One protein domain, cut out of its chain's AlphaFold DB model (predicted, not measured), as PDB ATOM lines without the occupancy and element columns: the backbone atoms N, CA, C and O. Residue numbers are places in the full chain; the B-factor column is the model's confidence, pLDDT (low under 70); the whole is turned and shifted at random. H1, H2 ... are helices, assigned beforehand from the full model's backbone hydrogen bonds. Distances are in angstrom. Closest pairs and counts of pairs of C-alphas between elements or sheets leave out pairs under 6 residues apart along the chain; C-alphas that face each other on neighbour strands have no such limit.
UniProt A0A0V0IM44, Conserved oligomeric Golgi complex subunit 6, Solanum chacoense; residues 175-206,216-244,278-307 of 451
ATOM      1  N   PRO A 175      26.515 -39.145  -2.230       82.56
ATOM      2  CA  PRO A 175      26.857 -39.389  -0.840       82.56
ATOM      3  C   PRO A 175      26.051 -38.482   0.091       82.56
ATOM      4  O   PRO A 175      25.601 -37.395  -0.275       82.56
ATOM      5  N   LEU A 176      25.894 -38.922   1.339       85.69
ATOM      6  CA  LEU A 176      25.332 -38.078   2.387       85.69
ATOM      7  C   LEU A 176      26.349 -37.003   2.786       85.69
ATOM      8  O   LEU A 176      27.535 -37.294   2.939       85.69
ATOM      9  N   VAL A 177      25.867 -35.777   2.993       89.81
ATOM     10  CA  VAL A 177      26.676 -34.681   3.542       89.81
ATOM     11  C   VAL A 177      27.053 -35.013   4.985       89.81
ATOM     12  O   VAL A 177      26.186 -35.349   5.797       89.81
ATOM     13  N   ALA A 178      28.348 -34.948   5.288       89.62
ATOM     14  CA  ALA A 178      28.867 -35.167   6.629       89.62
ATOM     15  C   ALA A 178      28.506 -34.000   7.565       89.62
ATOM     16  O   ALA A 178      28.312 -32.870   7.124       89.62
ATOM     17  N   VAL A 179      28.432 -34.267   8.872       86.69
ATOM     18  CA  VAL A 179      28.054 -33.261   9.887       86.69
ATOM     19  C   VAL A 179      29.065 -32.110   9.954       86.69
ATOM     20  O   VAL A 179      28.699 -30.964  10.202       86.69
ATOM     21  N   ASP A 180      30.335 -32.407   9.691       89.31
ATOM     22  CA  ASP A 180      31.433 -31.440   9.626       89.31
ATOM     23  C   ASP A 180      31.526 -30.715   8.271       89.31
ATOM     24  O   ASP A 180      32.451 -29.938   8.054       89.31
ATOM     25  N   LEU A 181      30.582 -30.973   7.355       93.06
ATOM     26  CA  LEU A 181      30.547 -30.429   5.994       93.06
ATOM     27  C   LEU A 181      31.824 -30.728   5.193       93.06
ATOM     28  O   LEU A 181      32.209 -29.956   4.308       93.06
ATOM     29  N   SER A 182      32.487 -31.847   5.497       93.19
ATOM     30  CA  SER A 182      33.696 -32.266   4.798       93.19
ATOM     31  C   SER A 182      33.416 -32.785   3.378       93.19
ATOM     32  O   SER A 182      32.364 -33.383   3.123       93.19
ATOM     33  N   PRO A 183      34.360 -32.592   2.435       95.44
ATOM     34  CA  PRO A 183      34.254 -33.137   1.089       95.44
ATOM     35  C   PRO A 183      34.149 -34.674   1.081       95.44
ATOM     36  O   PRO A 183      34.900 -35.340   1.807       95.44
ATOM     37  N   PRO A 184      33.292 -35.266   0.226       94.88
ATOM     38  CA  PRO A 184      33.145 -36.717   0.140       94.88
ATOM     39  C   PRO A 184      34.435 -37.435  -0.303       94.88
ATOM     40  O   PRO A 184      35.191 -36.895  -1.114       94.88
ATOM     41  N   PRO A 185      34.673 -38.695   0.118       93.88
ATOM     42  CA  PRO A 185      35.837 -39.475  -0.323       93.88
ATOM     43  C   PRO A 185      35.943 -39.616  -1.847       93.88
ATOM     44  O   PRO A 185      37.031 -39.462  -2.397       93.88
ATOM     45  N   ALA A 186      34.809 -39.803  -2.530       93.50
ATOM     46  CA  ALA A 186      34.756 -39.929  -3.987       93.50
ATOM     47  C   ALA A 186      35.306 -38.692  -4.723       93.50
ATOM     48  O   ALA A 186      35.897 -38.824  -5.793       93.50
ATOM     49  N   LEU A 187      35.168 -37.496  -4.135       95.81
ATOM     50  CA  LEU A 187      35.772 -36.273  -4.669       95.81
ATOM     51  C   LEU A 187      37.298 -36.350  -4.595       95.81
ATOM     52  O   LEU A 187      37.970 -36.089  -5.589       95.81
ATOM     53  N   ARG A 188      37.854 -36.754  -3.444       94.25
ATOM     54  CA  ARG A 188      39.311 -36.887  -3.270       94.25
ATOM     55  C   ARG A 188      39.903 -37.933  -4.211       94.25
ATOM     56  O   ARG A 188      40.950 -37.691  -4.803       94.25
ATOM     57  N   GLU A 189      39.224 -39.064  -4.372       94.94
ATOM     58  CA  GLU A 189      39.620 -40.118  -5.311       94.94
ATOM     59  C   GLU A 189      39.622 -39.615  -6.760       94.94
ATOM     60  O   GLU A 189      40.577 -39.857  -7.496       94.94
ATOM     61  N   GLY A 190      38.592 -38.863  -7.161       95.75
ATOM     62  CA  GLY A 190      38.514 -38.269  -8.495       95.75
ATOM     63  C   GLY A 190      39.609 -37.234  -8.766       95.75
ATOM     64  O   GLY A 190      40.221 -37.263  -9.831       95.75
ATOM     65  N   VAL A 191      39.918 -36.372  -7.793       97.00
ATOM     66  CA  VAL A 191      41.021 -35.402  -7.904       97.00
ATOM     67  C   VAL A 191      42.374 -36.115  -7.975       97.00
ATOM     68  O   VAL A 191      43.182 -35.795  -8.841       97.00
ATOM     69  N   SER A 192      42.609 -37.123  -7.127       96.81
ATOM     70  CA  SER A 192      43.838 -37.927  -7.168       96.81
ATOM     71  C   SER A 192      44.038 -38.590  -8.530       96.81
ATOM     72  O   SER A 192      45.153 -38.623  -9.045       96.81
ATOM     73  N   LEU A 193      42.960 -39.099  -9.125       96.25
ATOM     74  CA  LEU A 193      42.995 -39.706 -10.447       96.25
ATOM     75  C   LEU A 193      43.296 -38.680 -11.543       96.25
ATOM     76  O   LEU A 193      44.068 -38.972 -12.451       96.25
ATOM     77  N   LEU A 194      42.719 -37.477 -11.461       96.69
ATOM     78  CA  LEU A 194      43.033 -36.405 -12.405       96.69
ATOM     79  C   LEU A 194      44.516 -36.031 -12.345       96.69
ATOM     80  O   LEU A 194      45.144 -35.884 -13.388       96.69
ATOM     81  N   LEU A 195      45.083 -35.920 -11.142       96.19
ATOM     82  CA  LEU A 195      46.508 -35.633 -10.964       96.19
ATOM     83  C   LEU A 195      47.389 -36.724 -11.585       96.19
ATOM     84  O   LEU A 195      48.379 -36.399 -12.234       96.19
ATOM     85  N   GLU A 196      47.015 -37.999 -11.461       95.12
ATOM     86  CA  GLU A 196      47.728 -39.101 -12.123       95.12
ATOM     87  C   GLU A 196      47.653 -39.001 -13.660       95.12
ATOM     88  O   GLU A 196      48.643 -39.255 -14.355       95.12
ATOM     89  N   ILE A 197      46.503 -38.590 -14.208       94.31
ATOM     90  CA  ILE A 197      46.342 -38.348 -15.651       94.31
ATOM     91  C   ILE A 197      47.200 -37.159 -16.097       94.31
ATOM     92  O   ILE A 197      47.884 -37.271 -17.111       94.31
ATOM     93  N   ILE A 198      47.213 -36.056 -15.341       92.62
ATOM     94  CA  ILE A 198      48.045 -34.876 -15.632       92.62
ATOM     95  C   ILE A 198      49.528 -35.255 -15.615       92.62
ATOM     96  O   ILE A 198      50.235 -34.987 -16.578       92.62
ATOM     97  N   GLN A 199      49.996 -35.965 -14.585       91.19
ATOM     98  CA  GLN A 199      51.380 -36.451 -14.519       91.19
ATOM     99  C   GLN A 199      51.723 -37.359 -15.702       91.19
ATOM    100  O   GLN A 199      52.802 -37.259 -16.285       91.19
ATOM    101  N   THR A 200      50.794 -38.240 -16.078       89.06
ATOM    102  CA  THR A 200      50.955 -39.108 -17.245       89.06
ATOM    103  C   THR A 200      51.079 -38.285 -18.527       89.06
ATOM    104  O   THR A 200      51.975 -38.551 -19.323       89.06
ATOM    105  N   HIS A 201      50.225 -37.280 -18.712       86.06
ATOM    106  CA  HIS A 201      50.251 -36.368 -19.852       86.06
ATOM    107  C   HIS A 201      51.558 -35.564 -19.921       86.06
ATOM    108  O   HIS A 201      52.178 -35.506 -20.977       86.06
ATOM    109  N   ASP A 202      52.020 -35.018 -18.796       84.50
ATOM    110  CA  ASP A 202      53.255 -34.228 -18.726       84.50
ATOM    111  C   ASP A 202      54.511 -35.081 -18.978       84.50
ATOM    112  O   ASP A 202      55.506 -34.593 -19.510       84.50
ATOM    113  N   SER A 203      54.465 -36.371 -18.626       81.88
ATOM    114  CA  SER A 203      55.556 -37.323 -18.879       81.88
ATOM    115  C   SER A 203      55.641 -37.812 -20.331       81.88
ATOM    116  O   SER A 203      56.632 -38.441 -20.710       81.88
ATOM    117  N   MET A 204      54.610 -37.567 -21.143       75.62
ATOM    118  CA  MET A 204      54.561 -38.046 -22.520       75.62
ATOM    119  C   MET A 204      55.270 -37.092 -23.475       75.62
ATOM    120  O   MET A 204      55.083 -35.879 -23.453       75.62
ATOM    121  N   MET A 205      56.065 -37.671 -24.372       60.88
ATOM    122  CA  MET A 205      56.633 -36.946 -25.504       60.88
ATOM    123  C   MET A 205      55.517 -36.673 -26.517       60.88
ATOM    124  O   MET A 205      54.960 -37.607 -27.093       60.88
ATOM    125  N   PHE A 206      55.183 -35.402 -26.737       62.88
ATOM    126  CA  PHE A 206      54.244 -35.015 -27.790       62.88
ATOM    127  C   PHE A 206      54.895 -35.174 -29.168       62.88
ATOM    128  O   PHE A 206      56.074 -34.862 -29.348       62.88
ATOM    129  N   ASP A 216      41.067 -29.752 -21.576       91.12
ATOM    130  CA  ASP A 216      39.820 -29.330 -20.929       91.12
ATOM    131  C   ASP A 216      38.716 -30.408 -20.990       91.12
ATOM    132  O   ASP A 216      38.094 -30.659 -19.954       91.12
ATOM    133  N   PRO A 217      38.485 -31.126 -22.114       94.06
ATOM    134  CA  PRO A 217      37.493 -32.200 -22.170       94.06
ATOM    135  C   PRO A 217      37.761 -33.328 -21.171       94.06
ATOM    136  O   PRO A 217      36.817 -33.925 -20.656       94.06
ATOM    137  N   VAL A 218      39.033 -33.620 -20.877       94.81
ATOM    138  CA  VAL A 218      39.424 -34.649 -19.905       94.81
ATOM    139  C   VAL A 218      39.096 -34.193 -18.487       94.81
ATOM    140  O   VAL A 218      38.506 -34.957 -17.719       94.81
ATOM    141  N   ILE A 219      39.434 -32.941 -18.157       96.06
ATOM    142  CA  ILE A 219      39.126 -32.343 -16.854       96.06
ATOM    143  C   ILE A 219      37.611 -32.312 -16.643       96.06
ATOM    144  O   ILE A 219      37.131 -32.828 -15.635       96.06
ATOM    145  N   SER A 220      36.858 -31.773 -17.604       96.62
ATOM    146  CA  SER A 220      35.398 -31.666 -17.527       96.62
ATOM    147  C   SER A 220      34.719 -33.029 -17.409       96.62
ATOM    148  O   SER A 220      33.887 -33.229 -16.527       96.62
ATOM    149  N   ALA A 221      35.112 -34.010 -18.230       96.50
ATOM    150  CA  ALA A 221      34.515 -35.345 -18.188       96.50
ATOM    151  C   ALA A 221      34.714 -36.063 -16.839       96.50
ATOM    152  O   ALA A 221      33.904 -36.922 -16.485       96.50
ATOM    153  N   LEU A 222      35.769 -35.725 -16.088       96.62
ATOM    154  CA  LEU A 222      36.045 -36.306 -14.774       96.62
ATOM    155  C   LEU A 222      35.466 -35.480 -13.614       96.62
ATOM    156  O   LEU A 222      34.862 -36.056 -12.710       96.62
ATOM    157  N   LEU A 223      35.653 -34.156 -13.613       97.44
ATOM    158  CA  LEU A 223      35.307 -33.291 -12.482       97.44
ATOM    159  C   LEU A 223      33.861 -32.797 -12.505       97.44
ATOM    160  O   LEU A 223      33.261 -32.697 -11.435       97.44
ATOM    161  N   ASP A 224      33.264 -32.541 -13.673       97.50
ATOM    162  CA  ASP A 224      31.898 -32.003 -13.738       97.50
ATOM    163  C   ASP A 224      30.877 -32.954 -13.076       97.50
ATOM    164  O   ASP A 224      30.065 -32.483 -12.274       97.50
ATOM    165  N   PRO A 225      30.934 -34.291 -13.273       97.38
ATOM    166  CA  PRO A 225      30.066 -35.217 -12.541       97.38
ATOM    167  C   PRO A 225      30.305 -35.225 -11.023       97.38
ATOM    168  O   PRO A 225      29.373 -35.457 -10.254       97.38
ATOM    169  N   ILE A 226      31.537 -34.972 -10.566       97.06
ATOM    170  CA  ILE A 226      31.874 -34.892  -9.134       97.06
ATOM    171  C   ILE A 226      31.281 -33.622  -8.524       97.06
ATOM    172  O   ILE A 226      30.721 -33.670  -7.427       97.06
ATOM    173  N   ILE A 227      31.369 -32.498  -9.232       97.31
ATOM    174  CA  ILE A 227      30.762 -31.233  -8.809       97.31
ATOM    175  C   ILE A 227      29.241 -31.385  -8.750       97.31
ATOM    176  O   ILE A 227      28.652 -31.116  -7.706       97.31
ATOM    177  N   GLN A 228      28.622 -31.930  -9.799       96.88
ATOM    178  CA  GLN A 228      27.180 -32.201  -9.833       96.88
ATOM    179  C   GLN A 228      26.734 -33.141  -8.704       96.88
ATOM    180  O   GLN A 228      25.692 -32.927  -8.086       96.88
ATOM    181  N   MET A 229      27.529 -34.165  -8.380       96.19
ATOM    182  CA  MET A 229      27.275 -35.026  -7.223       96.19
ATOM    183  C   MET A 229      27.258 -34.210  -5.917       96.19
ATOM    184  O   MET A 229      26.376 -34.412  -5.081       96.19
ATOM    185  N   CYS A 230      28.209 -33.290  -5.731       96.19
ATOM    186  CA  CYS A 230      28.248 -32.426  -4.550       96.19
ATOM    187  C   CYS A 230      27.039 -31.478  -4.507       96.19
ATOM    188  O   CYS A 230      26.432 -31.313  -3.452       96.19
ATOM    189  N   GLU A 231      26.633 -30.910  -5.641       95.25
ATOM    190  CA  GLU A 231      25.434 -30.068  -5.756       95.25
ATOM    191  C   GLU A 231      24.159 -30.826  -5.366       95.25
ATOM    192  O   GLU A 231      23.371 -30.338  -4.552       95.25
ATOM    193  N   GLN A 232      23.984 -32.057  -5.858       94.06
ATOM    194  CA  GLN A 232      22.850 -32.912  -5.494       94.06
ATOM    195  C   GLN A 232      22.857 -33.282  -4.006       94.06
ATOM    196  O   GLN A 232      21.808 -33.261  -3.356       94.06
ATOM    197  N   ALA A 233      24.031 -33.587  -3.443       92.25
ATOM    198  CA  ALA A 233      24.178 -33.872  -2.019       92.25
ATOM    199  C   ALA A 233      23.820 -32.646  -1.157       92.25
ATOM    200  O   ALA A 233      23.095 -32.774  -0.165       92.25
ATOM    201  N   ALA A 234      24.263 -31.453  -1.566       92.69
ATOM    202  CA  ALA A 234      23.943 -30.195  -0.901       92.69
ATOM    203  C   ALA A 234      22.434 -29.902  -0.937       92.69
ATOM    204  O   ALA A 234      21.846 -29.541   0.083       92.69
ATOM    205  N   GLU A 235      21.778 -30.110  -2.080       90.56
ATOM    206  CA  GLU A 235      20.337 -29.884  -2.233       90.56
ATOM    207  C   GLU A 235      19.500 -30.882  -1.410       90.56
ATOM    208  O   GLU A 235      18.548 -30.515  -0.710       90.56
ATOM    209  N   ALA A 236      19.913 -32.152  -1.384       88.75
ATOM    210  CA  ALA A 236      19.313 -33.160  -0.514       88.75
ATOM    211  C   ALA A 236      19.478 -32.815   0.981       88.75
ATOM    212  O   ALA A 236      18.610 -33.143   1.795       88.75
ATOM    213  N   HIS A 237      20.562 -32.133   1.359       84.94
ATOM    214  CA  HIS A 237      20.776 -31.660   2.725       84.94
ATOM    215  C   HIS A 237      19.839 -30.496   3.093       84.94
ATOM    216  O   HIS A 237      19.253 -30.502   4.181       84.94
ATOM    217  N   LYS A 238      19.600 -29.547   2.173       84.75
ATOM    218  CA  LYS A 238      18.650 -28.437   2.387       84.75
ATOM    219  C   LYS A 238      17.236 -28.941   2.682       84.75
ATOM    220  O   LYS A 238      16.613 -28.514   3.659       84.75
ATOM    221  N   SER A 239      16.741 -29.884   1.879       71.31
ATOM    222  CA  SER A 239      15.367 -30.400   1.987       71.31
ATOM    223  C   SER A 239      15.090 -31.166   3.294       71.31
ATOM    224  O   SER A 239      13.989 -31.076   3.844       71.31
ATOM    225  N   LYS A 240      16.088 -31.856   3.865       64.19
ATOM    226  CA  LYS A 240      15.952 -32.569   5.151       64.19
ATOM    227  C   LYS A 240      15.772 -31.630   6.349       64.19
ATOM    228  O   LYS A 240      15.010 -31.964   7.261       64.19
ATOM    229  N   GLY A 241      16.408 -30.455   6.327       53.53
ATOM    230  CA  GLY A 241      16.218 -29.418   7.350       53.53
ATOM    231  C   GLY A 241      14.801 -28.828   7.353       53.53
ATOM    232  O   GLY A 241      14.238 -28.575   8.417       53.53
ATOM    233  N   SER A 242      14.173 -28.724   6.176       45.16
ATOM    234  CA  SER A 242      12.776 -28.284   6.035       45.16
ATOM    235  C   SER A 242      11.783 -29.289   6.653       45.16
ATOM    236  O   SER A 242      10.859 -28.912   7.373       45.16
ATOM    237  N   MET A 243      12.031 -30.596   6.493       41.62
ATOM    238  CA  MET A 243      11.164 -31.663   7.023       41.62
ATOM    239  C   MET A 243      11.223 -31.847   8.549       41.62
ATOM    240  O   MET A 243      10.222 -32.238   9.156       41.62
ATOM    241  N   HIS A 244      12.361 -31.566   9.196       43.31
ATOM    242  CA  HIS A 244      12.463 -31.621  10.664       43.31
ATOM    243  C   HIS A 244      11.765 -30.439  11.355       43.31
ATOM    244  O   HIS A 244      11.196 -30.625  12.431       43.31
ATOM    245  N   THR A 278      18.626 -21.497   8.461       54.56
ATOM    246  CA  THR A 278      18.171 -21.972   7.161       54.56
ATOM    247  C   THR A 278      19.134 -23.083   6.741       54.56
ATOM    248  O   THR A 278      20.350 -22.902   6.725       54.56
ATOM    249  N   SER A 279      18.624 -24.273   6.422       62.84
ATOM    250  CA  SER A 279      19.445 -25.423   5.996       62.84
ATOM    251  C   SER A 279      20.273 -25.150   4.725       62.84
ATOM    252  O   SER A 279      21.077 -25.983   4.305       62.84
ATOM    253  N   GLU A 280      20.091 -23.967   4.135       79.56
ATOM    254  CA  GLU A 280      20.831 -23.381   3.027       79.56
ATOM    255  C   GLU A 280      22.266 -22.970   3.384       79.56
ATOM    256  O   GLU A 280      23.153 -23.202   2.562       79.56
ATOM    257  N   THR A 281      22.528 -22.413   4.576       87.25
ATOM    258  CA  THR A 281      23.885 -21.977   4.976       87.25
ATOM    259  C   THR A 281      24.865 -23.160   5.038       87.25
ATOM    260  O   THR A 281      25.878 -23.124   4.332       87.25
ATOM    261  N   PRO A 282      24.559 -24.268   5.751       89.81
ATOM    262  CA  PRO A 282      25.418 -25.455   5.754       89.81
ATOM    263  C   PRO A 282      25.625 -26.054   4.358       89.81
ATOM    264  O   PRO A 282      26.714 -26.514   4.026       89.81
ATOM    265  N   ALA A 283      24.600 -26.016   3.501       91.81
ATOM    266  CA  ALA A 283      24.714 -26.519   2.134       91.81
ATOM    267  C   ALA A 283      25.690 -25.687   1.282       91.81
ATOM    268  O   ALA A 283      26.463 -26.257   0.515       91.81
ATOM    269  N   LYS A 284      25.702 -24.352   1.433       92.19
ATOM    270  CA  LYS A 284      26.674 -23.481   0.750       92.19
ATOM    271  C   LYS A 284      28.096 -23.705   1.258       92.19
ATOM    272  O   LYS A 284      29.006 -23.831   0.445       92.19
ATOM    273  N   ILE A 285      28.284 -23.814   2.576       94.50
ATOM    274  CA  ILE A 285      29.600 -24.087   3.177       94.50
ATOM    275  C   ILE A 285      30.149 -25.434   2.685       94.50
ATOM    276  O   ILE A 285      31.310 -25.515   2.291       94.50
ATOM    277  N   PHE A 286      29.308 -26.470   2.623       95.50
ATOM    278  CA  PHE A 286      29.688 -27.765   2.058       95.50
ATOM    279  C   PHE A 286      30.160 -27.658   0.599       95.50
ATOM    280  O   PHE A 286      31.195 -28.228   0.250       95.50
ATOM    281  N   LEU A 287      29.451 -26.905  -0.252       96.31
ATOM    282  CA  LEU A 287      29.866 -26.698  -1.645       96.31
ATOM    283  C   LEU A 287      31.187 -25.935  -1.747       96.31
ATOM    284  O   LEU A 287      32.059 -26.354  -2.504       96.31
ATOM    285  N   ILE A 288      31.378 -24.881  -0.947       97.00
ATOM    286  CA  ILE A 288      32.650 -24.145  -0.875       97.00
ATOM    287  C   ILE A 288      33.789 -25.102  -0.501       97.00
ATOM    288  O   ILE A 288      34.816 -25.121  -1.179       97.00
ATOM    289  N   ASN A 289      33.593 -25.947   0.517       97.31
ATOM    290  CA  ASN A 289      34.582 -26.942   0.935       97.31
ATOM    291  C   ASN A 289      34.918 -27.925  -0.195       97.31
ATOM    292  O   ASN A 289      36.093 -28.192  -0.448       97.31
ATOM    293  N   CYS A 290      33.906 -28.440  -0.900       97.62
ATOM    294  CA  CYS A 290      34.094 -29.363  -2.020       97.62
ATOM    295  C   CYS A 290      34.860 -28.711  -3.176       97.62
ATOM    296  O   CYS A 290      35.852 -29.266  -3.646       97.62
ATOM    297  N   LEU A 291      34.447 -27.517  -3.603       98.06
ATOM    298  CA  LEU A 291      35.100 -26.795  -4.695       98.06
ATOM    299  C   LEU A 291      36.547 -26.436  -4.344       98.06
ATOM    300  O   LEU A 291      37.432 -26.598  -5.180       98.06
ATOM    301  N   CYS A 292      36.817 -26.034  -3.099       97.31
ATOM    302  CA  CYS A 292      38.181 -25.800  -2.627       97.31
ATOM    303  C   CYS A 292      39.022 -27.079  -2.660       97.31
ATOM    304  O   CYS A 292      40.167 -27.048  -3.107       97.31
ATOM    305  N   ALA A 293      38.463 -28.210  -2.227       97.19
ATOM    306  CA  ALA A 293      39.163 -29.492  -2.244       97.19
ATOM    307  C   ALA A 293      39.500 -29.977  -3.665       97.19
ATOM    308  O   ALA A 293      40.475 -30.708  -3.834       97.19
ATOM    309  N   ILE A 294      38.737 -29.548  -4.676       97.88
ATOM    310  CA  ILE A 294      39.065 -29.760  -6.093       97.88
ATOM    311  C   ILE A 294      40.107 -28.744  -6.568       97.88
ATOM    312  O   ILE A 294      41.069 -29.114  -7.231       97.88
ATOM    313  N   GLN A 295      39.933 -27.464  -6.242       97.69
ATOM    314  CA  GLN A 295      40.766 -26.385  -6.766       97.69
ATOM    315  C   GLN A 295      42.207 -26.449  -6.250       97.69
ATOM    316  O   GLN A 295      43.136 -26.296  -7.039       97.69
ATOM    317  N   GLN A 296      42.400 -26.660  -4.942       96.00
ATOM    318  CA  GLN A 296      43.712 -26.524  -4.298       96.00
ATOM    319  C   GLN A 296      44.782 -27.454  -4.897       96.00
ATOM    320  O   GLN A 296      45.860 -26.954  -5.214       96.00
ATOM    321  N   PRO A 297      44.523 -28.757  -5.135       96.75
ATOM    322  CA  PRO A 297      45.532 -29.643  -5.717       96.75
ATOM    323  C   PRO A 297      45.831 -29.362  -7.193       96.75
ATOM    324  O   PRO A 297      46.869 -29.779  -7.690       96.75
ATOM    325  N   LEU A 298      44.935 -28.668  -7.903       96.06
ATOM    326  CA  LEU A 298      45.108 -28.325  -9.318       96.06
ATOM    327  C   LEU A 298      45.894 -27.022  -9.518       96.06
ATOM    328  O   LEU A 298      46.279 -26.700 -10.646       96.06
ATOM    329  N   LEU A 299      46.148 -26.267  -8.444       94.94
ATOM    330  CA  LEU A 299      46.982 -25.069  -8.494       94.94
ATOM    331  C   LEU A 299      48.409 -25.436  -8.925       94.94
ATOM    332  O   LEU A 299      49.042 -26.312  -8.347       94.94
ATOM    333  N   GLY A 300      48.924 -24.731  -9.934       90.69
ATOM    334  CA  GLY A 300      50.274 -24.941 -10.468       90.69
ATOM    335  C   GLY A 300      50.346 -25.852 -11.698       90.69
ATOM    336  O   GLY A 300      51.375 -25.862 -12.366       90.69
ATOM    337  N   HIS A 301      49.262 -26.546 -12.061       92.00
ATOM    338  CA  HIS A 301      49.198 -27.309 -13.308       92.00
ATOM    339  C   HIS A 301      48.710 -26.423 -14.464       92.00
ATOM    340  O   HIS A 301      47.558 -25.985 -14.478       92.00
ATOM    341  N   GLU A 302      49.568 -26.175 -15.463       90.81
ATOM    342  CA  GLU A 302      49.248 -25.295 -16.603       90.81
ATOM    343  C   GLU A 302      47.982 -25.739 -17.347       90.81
ATOM    344  O   GLU A 302      47.104 -24.918 -17.627       90.81
ATOM    345  N   VAL A 303      47.856 -27.050 -17.584       90.56
ATOM    346  CA  VAL A 303      46.721 -27.675 -18.282       90.56
ATOM    347  C   VAL A 303      45.388 -27.507 -17.552       90.56
ATOM    348  O   VAL A 303      44.343 -27.582 -18.181       90.56
ATOM    349  N   ALA A 304      45.404 -27.245 -16.240       94.69
ATOM    350  CA  ALA A 304      44.198 -27.057 -15.434       94.69
ATOM    351  C   ALA A 304      43.887 -25.581 -15.144       94.69
ATOM    352  O   ALA A 304      42.869 -25.275 -14.521       94.69
ATOM    353  N   SER A 305      44.729 -24.646 -15.592       94.06
ATOM    354  CA  SER A 305      44.633 -23.224 -15.234       94.06
ATOM    355  C   SER A 305      43.289 -22.585 -15.608       94.06
ATOM    356  O   SER A 305      42.728 -21.812 -14.826       94.06
ATOM    357  N   GLY A 306      42.737 -22.932 -16.777       94.62
ATOM    358  CA  GLY A 306      41.417 -22.480 -17.215       94.62
ATOM    359  C   GLY A 306      40.304 -22.978 -16.290       94.62
ATOM    360  O   GLY A 306      39.440 -22.203 -15.879       94.62
ATOM    361  N   TYR A 307      40.363 -24.250 -15.896       96.31
ATOM    362  CA  TYR A 307      39.382 -24.863 -15.002       96.31
ATOM    363  C   TYR A 307      39.489 -24.338 -13.562       96.31
ATOM    364  O   TYR A 307      38.479 -24.027 -12.938       96.31
TER     365      TYR A 307
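What this domain is: This is residues 175 to 206, 216 to 244 and 278 to 307 of the 451 residues of the protein "Conserved oligomeric Golgi complex subunit 6" of Solanum chacoense (UniProt A0A0V0IM44). H1, H2 and H3 make a slender up-and-down bundle, each running against the one before, and short H4 packs on residues 216 to 219 of H2. The printed part has 91 residues, with four named helices, in the order H1, H2, H3, H4 along the chain, that hold 72 of them, and no named strand; the class is all helix. The whole is loose, radius of gyration of the C-alphas 15.2 A, a rod spanning 57 by 19 by 19 A.

How they stand to each other: H1, residues 185 to 202, touches H2, residues 216 to 244, with residues 186 to 194 alone, at 11 degrees, opposite ways; closest C-alphas Leu 187 and Ile 226, 6.1 A. H3, residues 280 to 298, touches H2's residues 227 to 238 alone; closest C-alphas Ala 283 and Ala 234, 4.8 A. O i to N i+4 pairs within hydrogen-bond range: every one in H1, 20 of 25 in H2, 13 of 15 in H3.

Where its parts are: H1 begins at C-alpha 185 (35.837, -39.475, -0.323). H2, 41.9 A long, has a kink of 33 degrees near residue 223. H3 ends at C-alpha 298 (45.108, -28.325, -9.318).

The domain as a whole: The printed part has two cuts: across the first, with 9 residues not printed, C-alphas 206 and 216 are 17.0 A apart, and across the second, with 33 residues not printed, C-alphas 244 and 278 are 11.7 A apart. Residues 205 to 206, 240 to 244 and 278 to 279 have pLDDT under 70.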